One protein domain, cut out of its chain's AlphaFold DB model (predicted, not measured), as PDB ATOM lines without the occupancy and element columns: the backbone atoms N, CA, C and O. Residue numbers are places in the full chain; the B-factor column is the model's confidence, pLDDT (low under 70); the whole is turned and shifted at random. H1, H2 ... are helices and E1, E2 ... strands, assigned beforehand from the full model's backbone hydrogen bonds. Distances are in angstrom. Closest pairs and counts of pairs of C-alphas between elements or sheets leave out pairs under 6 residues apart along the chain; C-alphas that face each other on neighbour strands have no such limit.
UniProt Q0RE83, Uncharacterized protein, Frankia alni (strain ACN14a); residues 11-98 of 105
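Overview. This is residues 11 to 98 of the 105 residues of an uncharacterized protein of Frankia alni (strain ACN14a) (UniProt Q0RE83). A small sheet of two parallel strands, E1 and E2, makes one end of an elongated body, with H4 over one of its faces and packing on the far part of the long helix H3, which runs most of the body's length. At the other end H2 turns off across the start of H3 as an L, and H1 is tucked into the corner, packing on both. The printed part has 88 residues, with four named helices and two named strands in the order H1, H2, H3, E1, H4, E2; the class is mostly helix. It is only just loose, close to compact, with a radius of gyration of the C-alphas of 14.7 A, and its spans of 42 by 21 by 17 A make it only just a rod.

Arrangement. Look first at E1, residues 67 to 71, and E2, residues 93 to 97, parallel neighbours at 13 degrees; N 68 and O 93 are 2.9 A apart and N 97 and O 70 are 2.8 A apart, within hydrogen-bond range. With H4, residues 81 to 88, they form a strand-helix-strand unit, two parallel neighbour strands with a helix between them in the chain, and its crossover is right-handed. The closest C-alphas of H4 and E2 are those of His 82 and Val 94, 5.9 A apart. Now find H3, residues 41 to 61, the hub, which touches three helices. It touches H4 with its residues 52 to 61 alone, closest at the C-alphas of Arg 57 and Val 85, 5.6 A, at a steep tilt of 40 degrees, the same way. H1, residues 11 to 17, touches H3 at the C-alphas of Tyr 17 and Pro 42, 4.6 A, at a steep tilt of 67 degrees, only just short of about perpendicular, opposite ways. H2, residues 25 to 37, touches H1 at the C-alphas of Met 13 and Asp 27, 5.2 A, at a steep tilt of 58 degrees, the same way. H2 and H3 only just touch, with 3 pairs of C-alphas within 8 A, and only at the corner; the closest are Ile 35 and Ala 41, 5.8 A, and the lines are about perpendicular at 83 degrees. H1 and H2 are apart from E1, H4 and E2. Every O i to N i+4 pair is within hydrogen-bond range in H1, H2 and H3, and 3 of 4 are in H4.

Along the chain. Find C-alpha 41 at (19.748, -13.490, 81.365); from there H3 runs 30.2 A to C-alpha 61 at (17.384, -21.446, 110.370). H2 covers 18.6 A, E2 13.5 A, E1 13.2 A, H4 11.6 A and H1 9.9 A. E2 ends at C-alpha 97, (0.836, -19.069, 94.289).

Size, cuts and confidence. The two C-alphas farthest apart, Ala 36 and Asp 91, are 43.7 A apart. The printed part has no cut and no long link. The mean pLDDT of the printed part is 98.0, and no printed residue is under 70.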
ATOM      1  N   ALA A  11       7.181 -17.455  83.396       97.25
ATOM      2  CA  ALA A  11       7.589 -18.659  84.124       97.25
ATOM      3  C   ALA A  11       8.282 -19.679  83.202       97.25
ATOM      4  O   ALA A  11       9.300 -20.257  83.574       97.25
ATOM      5  N   ARG A  12       7.781 -19.832  81.972       98.25
ATOM      6  CA  ARG A  12       8.290 -20.758  80.946       98.25
ATOM      7  C   ARG A  12       9.571 -20.249  80.290       98.25
ATOM      8  O   ARG A  12      10.501 -21.016  80.062       98.25
ATOM      9  N   MET A  13       9.670 -18.940  80.058       98.56
ATOM     10  CA  MET A  13      10.933 -18.310  79.655       98.56
ATOM     11  C   MET A  13      12.004 -18.485  80.740       98.56
ATOM     12  O   MET A  13      13.158 -18.777  80.437       98.56
ATOM     13  N   TYR A  14      11.623 -18.339  82.012       98.25
ATOM     14  CA  TYR A  14      12.533 -18.524  83.140       98.25
ATOM     15  C   TYR A  14      12.995 -19.979  83.288       98.25
ATOM     16  O   TYR A  14      14.183 -20.214  83.501       98.25
ATOM     17  N   ASP A  15      12.093 -20.946  83.098       98.19
ATOM     18  CA  ASP A  15      12.433 -22.370  82.990       98.19
ATOM     19  C   ASP A  15      13.457 -22.620  81.872       98.19
ATOM     20  O   ASP A  15      14.493 -23.242  82.107       98.19
ATOM     21  N   TYR A  16      13.253 -22.030  80.688       98.44
ATOM     22  CA  TYR A  16      14.210 -22.119  79.583       98.44
ATOM     23  C   TYR A  16      15.588 -21.537  79.937       98.44
ATOM     24  O   TYR A  16      16.611 -22.176  79.683       98.44
ATOM     25  N   TYR A  17      15.648 -20.373  80.595       98.50
ATOM     26  CA  TYR A  17      16.914 -19.788  81.066       98.50
ATOM     27  C   TYR A  17      17.685 -20.699  82.030       98.50
ATOM     28  O   TYR A  17      18.911 -20.602  82.126       98.50
ATOM     29  N   LEU A  18      16.977 -21.563  82.760       97.75
ATOM     30  CA  LEU A  18      17.552 -22.536  83.686       97.75
ATOM     31  C   LEU A  18      17.875 -23.887  83.027       97.75
ATOM     32  O   LEU A  18      18.417 -24.764  83.699       97.75
ATOM     33  N   GLY A  19      17.600 -24.047  81.729       97.00
ATOM     34  CA  GLY A  19      17.784 -25.304  81.001       97.00
ATOM     35  C   GLY A  19      16.680 -26.331  81.261       97.00
ATOM     36  O   GLY A  19      16.894 -27.524  81.049       97.00
ATOM     37  N   GLY A  20      15.523 -25.881  81.747       96.94
ATOM     38  CA  GLY A  20      14.336 -26.700  81.923       96.94
ATOM     39  C   GLY A  20      13.632 -27.024  80.603       96.94
ATOM     40  O   GLY A  20      14.032 -26.599  79.513       96.94
ATOM     41  N   LYS A  21      12.586 -27.845  80.698       96.62
ATOM     42  CA  LYS A  21      11.888 -28.432  79.541       96.62
ATOM     43  C   LYS A  21      10.411 -28.056  79.459       96.62
ATOM     44  O   LYS A  21       9.756 -28.408  78.479       96.62
ATOM     45  N   ASP A  22       9.876 -27.397  80.478       96.94
ATOM     46  CA  ASP A  22       8.450 -27.107  80.609       96.94
ATOM     47  C   ASP A  22       8.157 -25.735  79.969       96.94
ATOM     48  O   ASP A  22       7.609 -24.811  80.561       96.94
ATOM     49  N   ASN A  23       8.571 -25.619  78.706       98.06
ATOM     50  CA  ASN A  23       8.485 -24.429  77.871       98.06
ATOM     51  C   ASN A  23       8.147 -24.804  76.416       98.06
ATOM     52  O   ASN A  23       8.501 -25.877  75.912       98.06
ATOM     53  N   PHE A  24       7.451 -23.912  75.717       98.12
ATOM     54  CA  PHE A  24       6.953 -24.109  74.355       98.12
ATOM     55  C   PHE A  24       7.728 -23.250  73.339       98.12
ATOM     56  O   PHE A  24       8.540 -22.408  73.729       98.12
ATOM     57  N   PRO A  25       7.535 -23.452  72.016       98.44
ATOM     58  CA  PRO A  25       8.256 -22.685  70.999       98.44
ATOM     59  C   PRO A  25       8.153 -21.161  71.158       98.44
ATOM     60  O   PRO A  25       9.177 -20.495  71.038       98.44
ATOM     61  N   ALA A  26       6.970 -20.628  71.494       98.44
ATOM     62  CA  ALA A  26       6.775 -19.190  71.707       98.44
ATOM     63  C   ALA A  26       7.605 -18.656  72.889       98.44
ATOM     64  O   ALA A  26       8.194 -17.579  72.801       98.44
ATOM     65  N   ASP A  27       7.709 -19.432  73.974       98.56
ATOM     66  CA  ASP A  27       8.531 -19.085  75.138       98.56
ATOM     67  C   ASP A  27      10.017 -19.044  74.769       98.56
ATOM     68  O   ASP A  27      10.719 -18.102  75.131       98.56
ATOM     69  N   ARG A  28      10.495 -20.047  74.019       98.62
ATOM     70  CA  ARG A  28      11.896 -20.127  73.577       98.62
ATOM     71  C   ARG A  28      12.261 -18.994  72.633       98.62
ATOM     72  O   ARG A  28      13.311 -18.389  72.800       98.62
ATOM     73  N   GLU A  29      11.396 -18.676  71.674       98.62
ATOM     74  CA  GLU A  29      11.618 -17.558  70.755       98.62
ATOM     75  C   GLU A  29      11.751 -16.230  71.514       98.62
ATOM     76  O   GLU A  29      12.724 -15.498  71.320       98.62
ATOM     77  N   ALA A  30      10.824 -15.948  72.433       98.56
ATOM     78  CA  ALA A  30      10.883 -14.748  73.262       98.56
ATOM     79  C   ALA A  30      12.112 -14.740  74.189       98.56
ATOM     80  O   ALA A  30      12.731 -13.694  74.399       98.56
ATOM     81  N   ALA A  31      12.491 -15.898  74.735       98.50
ATOM     82  CA  ALA A  31      13.666 -16.042  75.584       98.50
ATOM     83  C   ALA A  31      14.967 -15.773  74.814       98.50
ATOM     84  O   ALA A  31      15.824 -15.051  75.316       98.50
ATOM     85  N   GLU A  32      15.102 -16.272  73.586       98.62
ATOM     86  CA  GLU A  32      16.262 -15.996  72.731       98.62
ATOM     87  C   GLU A  32      16.353 -14.512  72.345       98.62
ATOM     88  O   GLU A  32      17.438 -13.932  72.371       98.62
ATOM     89  N   GLN A  33      15.221 -13.851  72.074       98.56
ATOM     90  CA  GLN A  33      15.203 -12.398  71.857       98.56
ATOM     91  C   GLN A  33      15.672 -11.632  73.105       98.56
ATOM     92  O   GLN A  33      16.466 -10.693  73.004       98.56
ATOM     93  N   ALA A  34      15.232 -12.053  74.293       98.38
ATOM     94  CA  ALA A  34      15.677 -11.469  75.553       98.38
ATOM     95  C   ALA A  34      17.170 -11.727  75.823       98.38
ATOM     96  O   ALA A  34      17.862 -10.821  76.284       98.38
ATOM     97  N   ILE A  35      17.689 -12.915  75.496       98.62
ATOM     98  CA  ILE A  35      19.118 -13.251  75.592       98.62
ATOM     99  C   ILE A  35      19.939 -12.396  74.622       98.62
ATOM    100  O   ILE A  35      20.991 -11.887  75.003       98.62
ATOM    101  N   ALA A  36      19.462 -12.175  73.397       98.50
ATOM    102  CA  ALA A  36      20.137 -11.307  72.437       98.50
ATOM    103  C   ALA A  36      20.265  -9.861  72.953       98.50
ATOM    104  O   ALA A  36      21.303  -9.227  72.759       98.50
ATOM    105  N   ALA A  37      19.241  -9.351  73.649       98.50
ATOM    106  CA  ALA A  37      19.267  -8.025  74.271       98.50
ATOM    107  C   ALA A  37      20.075  -7.985  75.585       98.50
ATOM    108  O   ALA A  37      20.744  -6.995  75.881       98.50
ATOM    109  N   PHE A  38      20.025  -9.058  76.376       98.19
ATOM    110  CA  PHE A  38      20.733  -9.208  77.642       98.19
ATOM    111  C   PHE A  38      21.376 -10.603  77.743       98.19
ATOM    112  O   PHE A  38      20.794 -11.518  78.336       98.19
ATOM    113  N   PRO A  39      22.621 -10.769  77.250       98.44
ATOM    114  CA  PRO A  39      23.290 -12.077  77.197       98.44
ATOM    115  C   PRO A  39      23.459 -12.768  78.557       98.44
ATOM    116  O   PRO A  39      23.629 -13.982  78.635       98.44
ATOM    117  N   ASN A  40      23.387 -12.003  79.648       98.31
ATOM    118  CA  ASN A  40      23.498 -12.520  81.007       98.31
ATOM    119  C   ASN A  40      22.165 -13.022  81.593       98.31
ATOM    120  O   ASN A  40      22.174 -13.456  82.744       98.31
ATOM    121  N   ALA A  41      21.043 -13.011  80.860       98.44
ATOM    122  CA  ALA A  41      19.748 -13.490  81.365       98.44
ATOM    123  C   ALA A  41      19.816 -14.904  81.996       98.44
ATOM    124  O   ALA A  41      19.387 -15.052  83.147       98.44
ATOM    125  N   PRO A  42      20.451 -15.919  81.369       98.44
ATOM    126  CA  PRO A  42      20.582 -17.251  81.972       98.44
ATOM    127  C   PRO A  42      21.466 -17.275  83.223       98.44
ATOM    128  O   PRO A  42      21.267 -18.077  84.137       98.44
ATOM    129  N   LEU A  43      22.481 -16.408  83.288       98.44
ATOM    130  CA  LEU A  43      23.307 -16.267  84.487       98.44
ATOM    131  C   LEU A  43      22.513 -15.606  85.620       98.44
ATOM    132  O   LEU A  43      22.561 -16.085  86.752       98.44
ATOM    133  N   ALA A  44      21.760 -14.551  85.316       98.44
ATOM    134  CA  ALA A  44      20.919 -13.851  86.276       98.44
ATOM    135  C   ALA A  44      19.842 -14.775  86.865       98.44
ATOM    136  O   ALA A  44      19.682 -14.801  88.084       98.44
ATOM    137  N   ALA A  45      19.184 -15.603  86.045       98.12
ATOM    138  CA  ALA A  45      18.219 -16.601  86.516       98.12
ATOM    139  C   ALA A  45      18.853 -17.591  87.513       98.12
ATOM    140  O   ALA A  45      18.325 -17.831  88.602       98.12
ATOM    141  N   ARG A  46      20.049 -18.111  87.203       98.25
ATOM    142  CA  ARG A  46      20.788 -18.998  88.118       98.25
ATOM    143  C   ARG A  46      21.169 -18.303  89.428       98.25
ATOM    144  O   ARG A  46      21.023 -18.895  90.497       98.25
ATOM    145  N   GLN A  47      21.616 -17.046  89.374       98.56
ATOM    146  CA  GLN A  47      21.942 -16.272  90.578       98.56
ATOM    147  C   GLN A  47      20.705 -15.957  91.423       98.56
ATOM    148  O   GLN A  47      20.776 -16.034  92.650       98.56
ATOM    149  N   ASN A  48      19.566 -15.681  90.788       98.19
ATOM    150  CA  ASN A  48      18.295 -15.484  91.471       98.19
ATOM    151  C   ASN A  48      17.839 -16.761  92.202       98.19
ATOM    152  O   ASN A  48      17.502 -16.699  93.384       98.19
ATOM    153  N   ARG A  49      17.946 -17.945  91.572       97.88
ATOM    154  CA  ARG A  49      17.710 -19.234  92.258       97.88
ATOM    155  C   ARG A  49      18.658 -19.436  93.439       97.88
ATOM    156  O   ARG A  49      18.222 -19.806  94.526       97.88
ATOM    157  N   ALA A  50      19.947 -19.157  93.257       98.31
ATOM    158  CA  ALA A  50      20.924 -19.287  94.333       98.31
ATOM    159  C   ALA A  50      20.628 -18.329  95.503       98.31
ATOM    160  O   ALA A  50      20.844 -18.684  96.662       98.31
ATOM    161  N   PHE A  51      20.135 -17.122  95.214       98.62
ATOM    162  CA  PHE A  51      19.697 -16.173  96.234       98.62
ATOM    163  C   PHE A  51      18.486 -16.689  97.014       98.62
ATOM    164  O   PHE A  51      18.552 -16.684  98.242       98.62
ATOM    165  N   LEU A  52      17.449 -17.201  96.334       98.31
ATOM    166  CA  LEU A  52      16.275 -17.806  96.977       98.31
ATOM    167  C   LEU A  52      16.700 -18.851  98.010       98.31
ATOM    168  O   LEU A  52      16.283 -18.772  99.161       98.31
ATOM    169  N   VAL A  53      17.587 -19.777  97.631       98.50
ATOM    170  CA  VAL A  53      18.062 -20.839  98.533       98.50
ATOM    171  C   VAL A  53      18.744 -20.258  99.775       98.50
ATOM    172  O   VAL A  53      18.424 -20.648 100.897       98.50
ATOM    173  N   ARG A  54      19.671 -19.306  99.604       98.69
ATOM    174  CA  ARG A  54      20.389 -18.699 100.739       98.69
ATOM    175  C   ARG A  54      19.454 -17.909 101.652       98.69
ATOM    176  O   ARG A  54      19.537 -18.050 102.869       98.69
ATOM    177  N   ALA A  55      18.576 -17.095 101.070       98.81
ATOM    178  CA  ALA A  55      17.649 -16.250 101.811       98.81
ATOM    179  C   ALA A  55      16.623 -17.089 102.582       98.81
ATOM    180  O   ALA A  55      16.439 -16.880 103.778       98.81
ATOM    181  N   ALA A  56      16.011 -18.081 101.933       98.62
ATOM    182  CA  ALA A  56      15.037 -18.965 102.560       98.62
ATOM    183  C   ALA A  56      15.646 -19.774 103.711       98.62
ATOM    184  O   ALA A  56      15.076 -19.826 104.801       98.62
ATOM    185  N   ARG A  57      16.843 -20.338 103.502       98.69
ATOM    186  CA  ARG A  57      17.564 -21.065 104.552       98.69
ATOM    187  C   ARG A  57      17.878 -20.164 105.744       98.69
ATOM    188  O   ARG A  57      17.651 -20.578 106.873       98.69
ATOM    189  N   TYR A  58      18.352 -18.939 105.505       98.88
ATOM    190  CA  TYR A  58      18.610 -17.962 106.566       98.88
ATOM    191  C   TYR A  58      17.336 -17.612 107.352       98.88
ATOM    192  O   TYR A  58      17.340 -17.636 108.580       98.88
ATOM    193  N   LEU A  59      16.224 -17.350 106.655       98.88
ATOM    194  CA  LEU A  59      14.939 -17.045 107.288       98.88
ATOM    195  C   LEU A  59      14.431 -18.202 108.160       98.88
ATOM    196  O   LEU A  59      13.914 -17.969 109.253       98.88
ATOM    197  N   ALA A  60      14.583 -19.446 107.703       98.75
ATOM    198  CA  ALA A  60      14.145 -20.617 108.453       98.75
ATOM    199  C   ALA A  60      15.081 -20.951 109.631       98.75
ATOM    200  O   ALA A  60      14.603 -21.145 110.752       98.75
ATOM    201  N   ALA A  61      16.394 -20.998 109.390       98.50
ATOM    202  CA  ALA A  61      17.384 -21.446 110.370       98.50
ATOM    203  C   ALA A  61      17.718 -20.376 111.417       98.50
ATOM    204  O   ALA A  61      17.675 -20.660 112.609       98.50
ATOM    205  N   GLU A  62      18.017 -19.151 110.980       98.50
ATOM    206  CA  GLU A  62      18.570 -18.107 111.854       98.50
ATOM    207  C   GLU A  62      17.486 -17.172 112.396       98.50
ATOM    208  O   GLU A  62      17.516 -16.779 113.559       98.50
ATOM    209  N   VAL A  63      16.504 -16.812 111.562       98.69
ATOM    210  CA  VAL A  63      15.425 -15.885 111.960       98.69
ATOM    211  C   VAL A  63      14.265 -16.616 112.644       98.69
ATOM    212  O   VAL A  63      13.519 -16.016 113.413       98.69
ATOM    213  N   GLY A  64      14.108 -17.919 112.397       98.44
ATOM    214  CA  GLY A  64      13.059 -18.725 113.020       98.44
ATOM    215  C   GLY A  64      11.691 -18.641 112.330       98.44
ATOM    216  O   GLY A  64      10.676 -18.970 112.943       98.44
ATOM    217  N   ILE A  65      11.625 -18.227 111.059       98.75
ATOM    218  CA  ILE A  65      10.370 -18.219 110.293       98.75
ATOM    219  C   ILE A  65       9.910 -19.657 110.012       98.75
ATOM    220  O   ILE A  65      10.709 -20.533 109.681       98.75
ATOM    221  N   ARG A  66       8.601 -19.906 110.157       98.69
ATOM    222  CA  ARG A  66       7.959 -21.223 109.949       98.69
ATOM    223  C   ARG A  66       6.807 -21.208 108.948       98.69
ATOM    224  O   ARG A  66       6.193 -22.241 108.707       98.69
ATOM    225  N   GLN A  67       6.468 -20.048 108.399       98.81
ATOM    226  CA  GLN A  67       5.380 -19.900 107.438       98.81
ATOM    227  C   GLN A  67       5.861 -19.023 106.293       98.81
ATOM    228  O   GLN A  67       6.311 -17.903 106.524       98.81
ATOM    229  N   PHE A  68       5.773 -19.553 105.081       98.75
ATOM    230  CA  PHE A  68       6.214 -18.896 103.861       98.75
ATOM    231  C   PHE A  68       5.054 -18.846 102.867       98.75
ATOM    232  O   PHE A  68       4.328 -19.826 102.700       98.75
ATOM    233  N   LEU A  69       4.900 -17.701 102.212       98.25
ATOM    234  CA  LEU A  69       4.014 -17.515 101.071       98.25
ATOM    235  C   LEU A  69       4.886 -17.096  99.888       98.25
ATOM    236  O   LEU A  69       5.495 -16.028  99.927       98.25
ATOM    237  N   ASP A  70       4.958 -17.952  98.878       97.75
ATOM    238  CA  ASP A  70       5.729 -17.735  97.658       97.75
ATOM    239  C   ASP A  70       4.788 -17.318  96.526       97.75
ATOM    240  O   ASP A  70       3.927 -18.092  96.103       97.75
ATOM    241  N   VAL A  71       4.909 -16.066  96.083       97.00
ATOM    242  CA  VAL A  71       4.047 -15.454  95.064       97.00
ATOM    243  C   VAL A  71       4.852 -15.269  93.786       97.00
ATOM    244  O   VAL A  71       5.830 -14.525  93.774       97.00
ATOM    245  N   GLY A  72       4.401 -15.905  92.707       95.44
ATOM    246  CA  GLY A  72       5.175 -16.047  91.477       95.44
ATOM    247  C   GLY A  72       6.222 -17.154  91.603       95.44
ATOM    248  O   GLY A  72       7.385 -16.934  91.268       95.44
ATOM    249  N   THR A  73       5.819 -18.320  92.126       95.25
ATOM    250  CA  THR A  73       6.735 -19.449  92.371       95.25
ATOM    251  C   THR A  73       7.409 -19.960  91.093       95.25
ATOM    252  O   THR A  73       8.512 -20.512  91.155       95.25
ATOM    253  N   GLY A  74       6.766 -19.778  89.934       95.75
ATOM    254  CA  GLY A  74       7.225 -20.290  88.652       95.75
ATOM    255  C   GLY A  74       7.267 -21.819  88.580       95.75
ATOM    256  O   GLY A  74       6.778 -22.535  89.452       95.75
ATOM    257  N   ILE A  75       7.866 -22.330  87.504       96.06
ATOM    258  CA  ILE A  75       7.979 -23.773  87.272       96.06
ATOM    259  C   ILE A  75       8.891 -24.419  88.332       96.06
ATOM    260  O   ILE A  75       9.984 -23.897  88.596       96.06
ATOM    261  N   PRO A  76       8.484 -25.560  88.931       94.94
ATOM    262  CA  PRO A  76       9.265 -26.239  89.955       94.94
ATOM    263  C   PRO A  76      10.696 -26.531  89.504       94.94
ATOM    264  O   PRO A  76      10.935 -27.199  88.502       94.94
ATOM    265  N   THR A  77      11.665 -26.058  90.284       94.06
ATOM    266  CA  THR A  77      13.095 -26.277  90.043       94.06
ATOM    267  C   THR A  77      13.753 -26.645  91.364       94.06
ATOM    268  O   THR A  77      13.845 -25.805  92.258       94.06
ATOM    269  N   SER A  78      14.221 -27.887  91.503       93.88
ATOM    270  CA  SER A  78      14.827 -28.338  92.761       93.88
ATOM    271  C   SER A  78      16.183 -27.642  93.024       93.88
ATOM    272  O   SER A  78      16.969 -27.454  92.087       93.88
ATOM    273  N   PRO A  79      16.478 -27.250  94.279       97.06
ATOM    274  CA  PRO A  79      15.568 -27.309  95.419       97.06
ATOM    275  C   PRO A  79      14.504 -26.200  95.346       97.06
ATOM    276  O   PRO A  79      14.807 -25.023  95.124       97.06
ATOM    277  N   ASN A  80      13.247 -26.587  95.542       97.44
ATOM    278  CA  ASN A  80      12.106 -25.702  95.731       97.44
ATOM    279  C   ASN A  80      12.128 -25.103  97.141       97.44
ATOM    280  O   ASN A  80      12.790 -25.616  98.042       97.44
ATOM    281  N   LEU A  81      11.368 -24.024  97.353       98.12
ATOM    282  CA  LEU A  81      11.351 -23.316  98.638       98.12
ATOM    283  C   LEU A  81      11.075 -24.239  99.840       98.12
ATOM    284  O   LEU A  81      11.791 -24.150 100.833       98.12
ATOM    285  N   HIS A  82      10.093 -25.142  99.745       98.25
ATOM    286  CA  HIS A  82       9.759 -26.088 100.808       98.25
ATOM    287  C   HIS A  82      10.911 -27.057 101.092       98.25
ATOM    288  O   HIS A  82      11.230 -27.250 102.258       98.25
ATOM    289  N   GLU A  83      11.596 -27.570 100.061       98.62
ATOM    290  CA  GLU A  83      12.781 -28.424 100.227       98.62
ATOM    291  C   GLU A  83      13.873 -27.683 101.014       98.62
ATOM    292  O   GLU A  83      14.458 -28.242 101.935       98.62
ATOM    293  N   VAL A  84      14.108 -26.398 100.714       98.62
ATOM    294  CA  VAL A  84      15.129 -25.587 101.403       98.62
ATOM    295  C   VAL A  84      14.776 -25.327 102.868       98.62
ATOM    296  O   VAL A  84      15.638 -25.440 103.738       98.62
ATOM    297  N   VAL A  85      13.539 -24.910 103.153       98.81
ATOM    298  CA  VAL A  85      13.158 -24.493 104.514       98.81
ATOM    299  C   VAL A  85      12.873 -25.687 105.421       98.81
ATOM    300  O   VAL A  85      13.190 -25.620 106.606       98.81
ATOM    301  N   GLN A  86      12.338 -26.788 104.884       98.75
ATOM    302  CA  GLN A  86      12.034 -27.995 105.660       98.75
ATOM    303  C   GLN A  86      13.279 -28.832 105.970       98.75
ATOM    304  O   GLN A  86      13.277 -29.533 106.980       98.75
ATOM    305  N   ASP A  87      14.358 -28.702 105.186       98.62
ATOM    306  CA  ASP A  87      15.672 -29.298 105.497       98.62
ATOM    307  C   ASP A  87      16.219 -28.815 106.853       98.62
ATOM    308  O   ASP A  87      16.820 -29.581 107.603       98.62
ATOM    309  N   VAL A  88      15.972 -27.546 107.205       98.56
ATOM    310  CA  VAL A  88      16.464 -26.931 108.454       98.56
ATOM    311  C   VAL A  88      15.380 -26.728 109.518       98.56
ATOM    312  O   VAL A  88      15.703 -26.564 110.693       98.56
ATOM    313  N   ALA A  89      14.104 -26.733 109.130       98.50
ATOM    314  CA  ALA A  89      12.953 -26.577 110.015       98.50
ATOM    315  C   ALA A  89      11.783 -27.456 109.527       98.50
ATOM    316  O   ALA A  89      10.922 -26.971 108.790       98.50
ATOM    317  N   PRO A  90      11.719 -28.743 109.924       98.56
ATOM    318  CA  PRO A  90      10.727 -29.696 109.408       98.56
ATOM    319  C   PRO A  90       9.255 -29.312 109.642       98.56
ATOM    320  O   PRO A  90       8.368 -29.825 108.967       98.56
ATOM    321  N   ASP A  91       8.980 -28.416 110.592       98.50
ATOM    322  CA  ASP A  91       7.652 -27.873 110.897       98.50
ATOM    323  C   ASP A  91       7.272 -26.644 110.043       98.50
ATOM    324  O   ASP A  91       6.173 -26.096 110.188       98.50
ATOM    325  N   ALA A  92       8.156 -26.200 109.141       98.75
ATOM    326  CA  ALA A  92       7.893 -25.092 108.236       98.75
ATOM    327  C   ALA A  92       6.810 -25.435 107.199       98.75
ATOM    328  O   ALA A  92       6.799 -26.499 106.575       98.75
ATOM    329  N   ARG A  93       5.907 -24.479 106.977       98.69
ATOM    330  CA  ARG A  93       4.799 -24.559 106.022       98.69
ATOM    331  C   ARG A  93       5.004 -23.559 104.896       98.69
ATOM    332  O   ARG A  93       5.377 -22.413 105.149       98.69
ATOM    333  N   VAL A  94       4.732 -23.992 103.672       98.56
ATOM    334  CA  VAL A  94       4.873 -23.180 102.462       98.56
ATOM    335  C   VAL A  94       3.566 -23.219 101.685       98.56
ATOM    336  O   VAL A  94       2.988 -24.288 101.504       98.56
ATOM    337  N   VAL A  95       3.112 -22.050 101.245       98.38
ATOM    338  CA  VAL A  95       2.043 -21.903 100.256       98.38
ATOM    339  C   VAL A  95       2.656 -21.314  98.996       98.38
ATOM    340  O   VAL A  95       3.364 -20.309  99.074       98.38
ATOM    341  N   TYR A  96       2.365 -21.933  97.858       97.62
ATOM    342  CA  TYR A  96       2.768 -21.463  96.539       97.62
ATOM    343  C   TYR A  96       1.577 -20.826  95.828       97.62
ATOM    344  O   TYR A  96       0.453 -21.315  95.917       97.62
ATOM    345  N   ALA A  97       1.823 -19.727  95.125       97.12
ATOM    346  CA  ALA A  97       0.836 -19.069  94.289       97.12
ATOM    347  C   ALA A  97       1.481 -18.640  92.972       97.12
ATOM    348  O   ALA A  97       2.495 -17.942  92.963       97.12
ATOM    349  N   ASP A  98       0.860 -19.018  91.862       96.38
ATOM    350  CA  ASP A  98       1.223 -18.570  90.523       96.38
ATOM    351  C   ASP A  98      -0.042 -18.421  89.676       96.38
ATOM    352  O   ASP A  98      -1.085 -19.003  89.985       96.38
TER     353      ASP A  98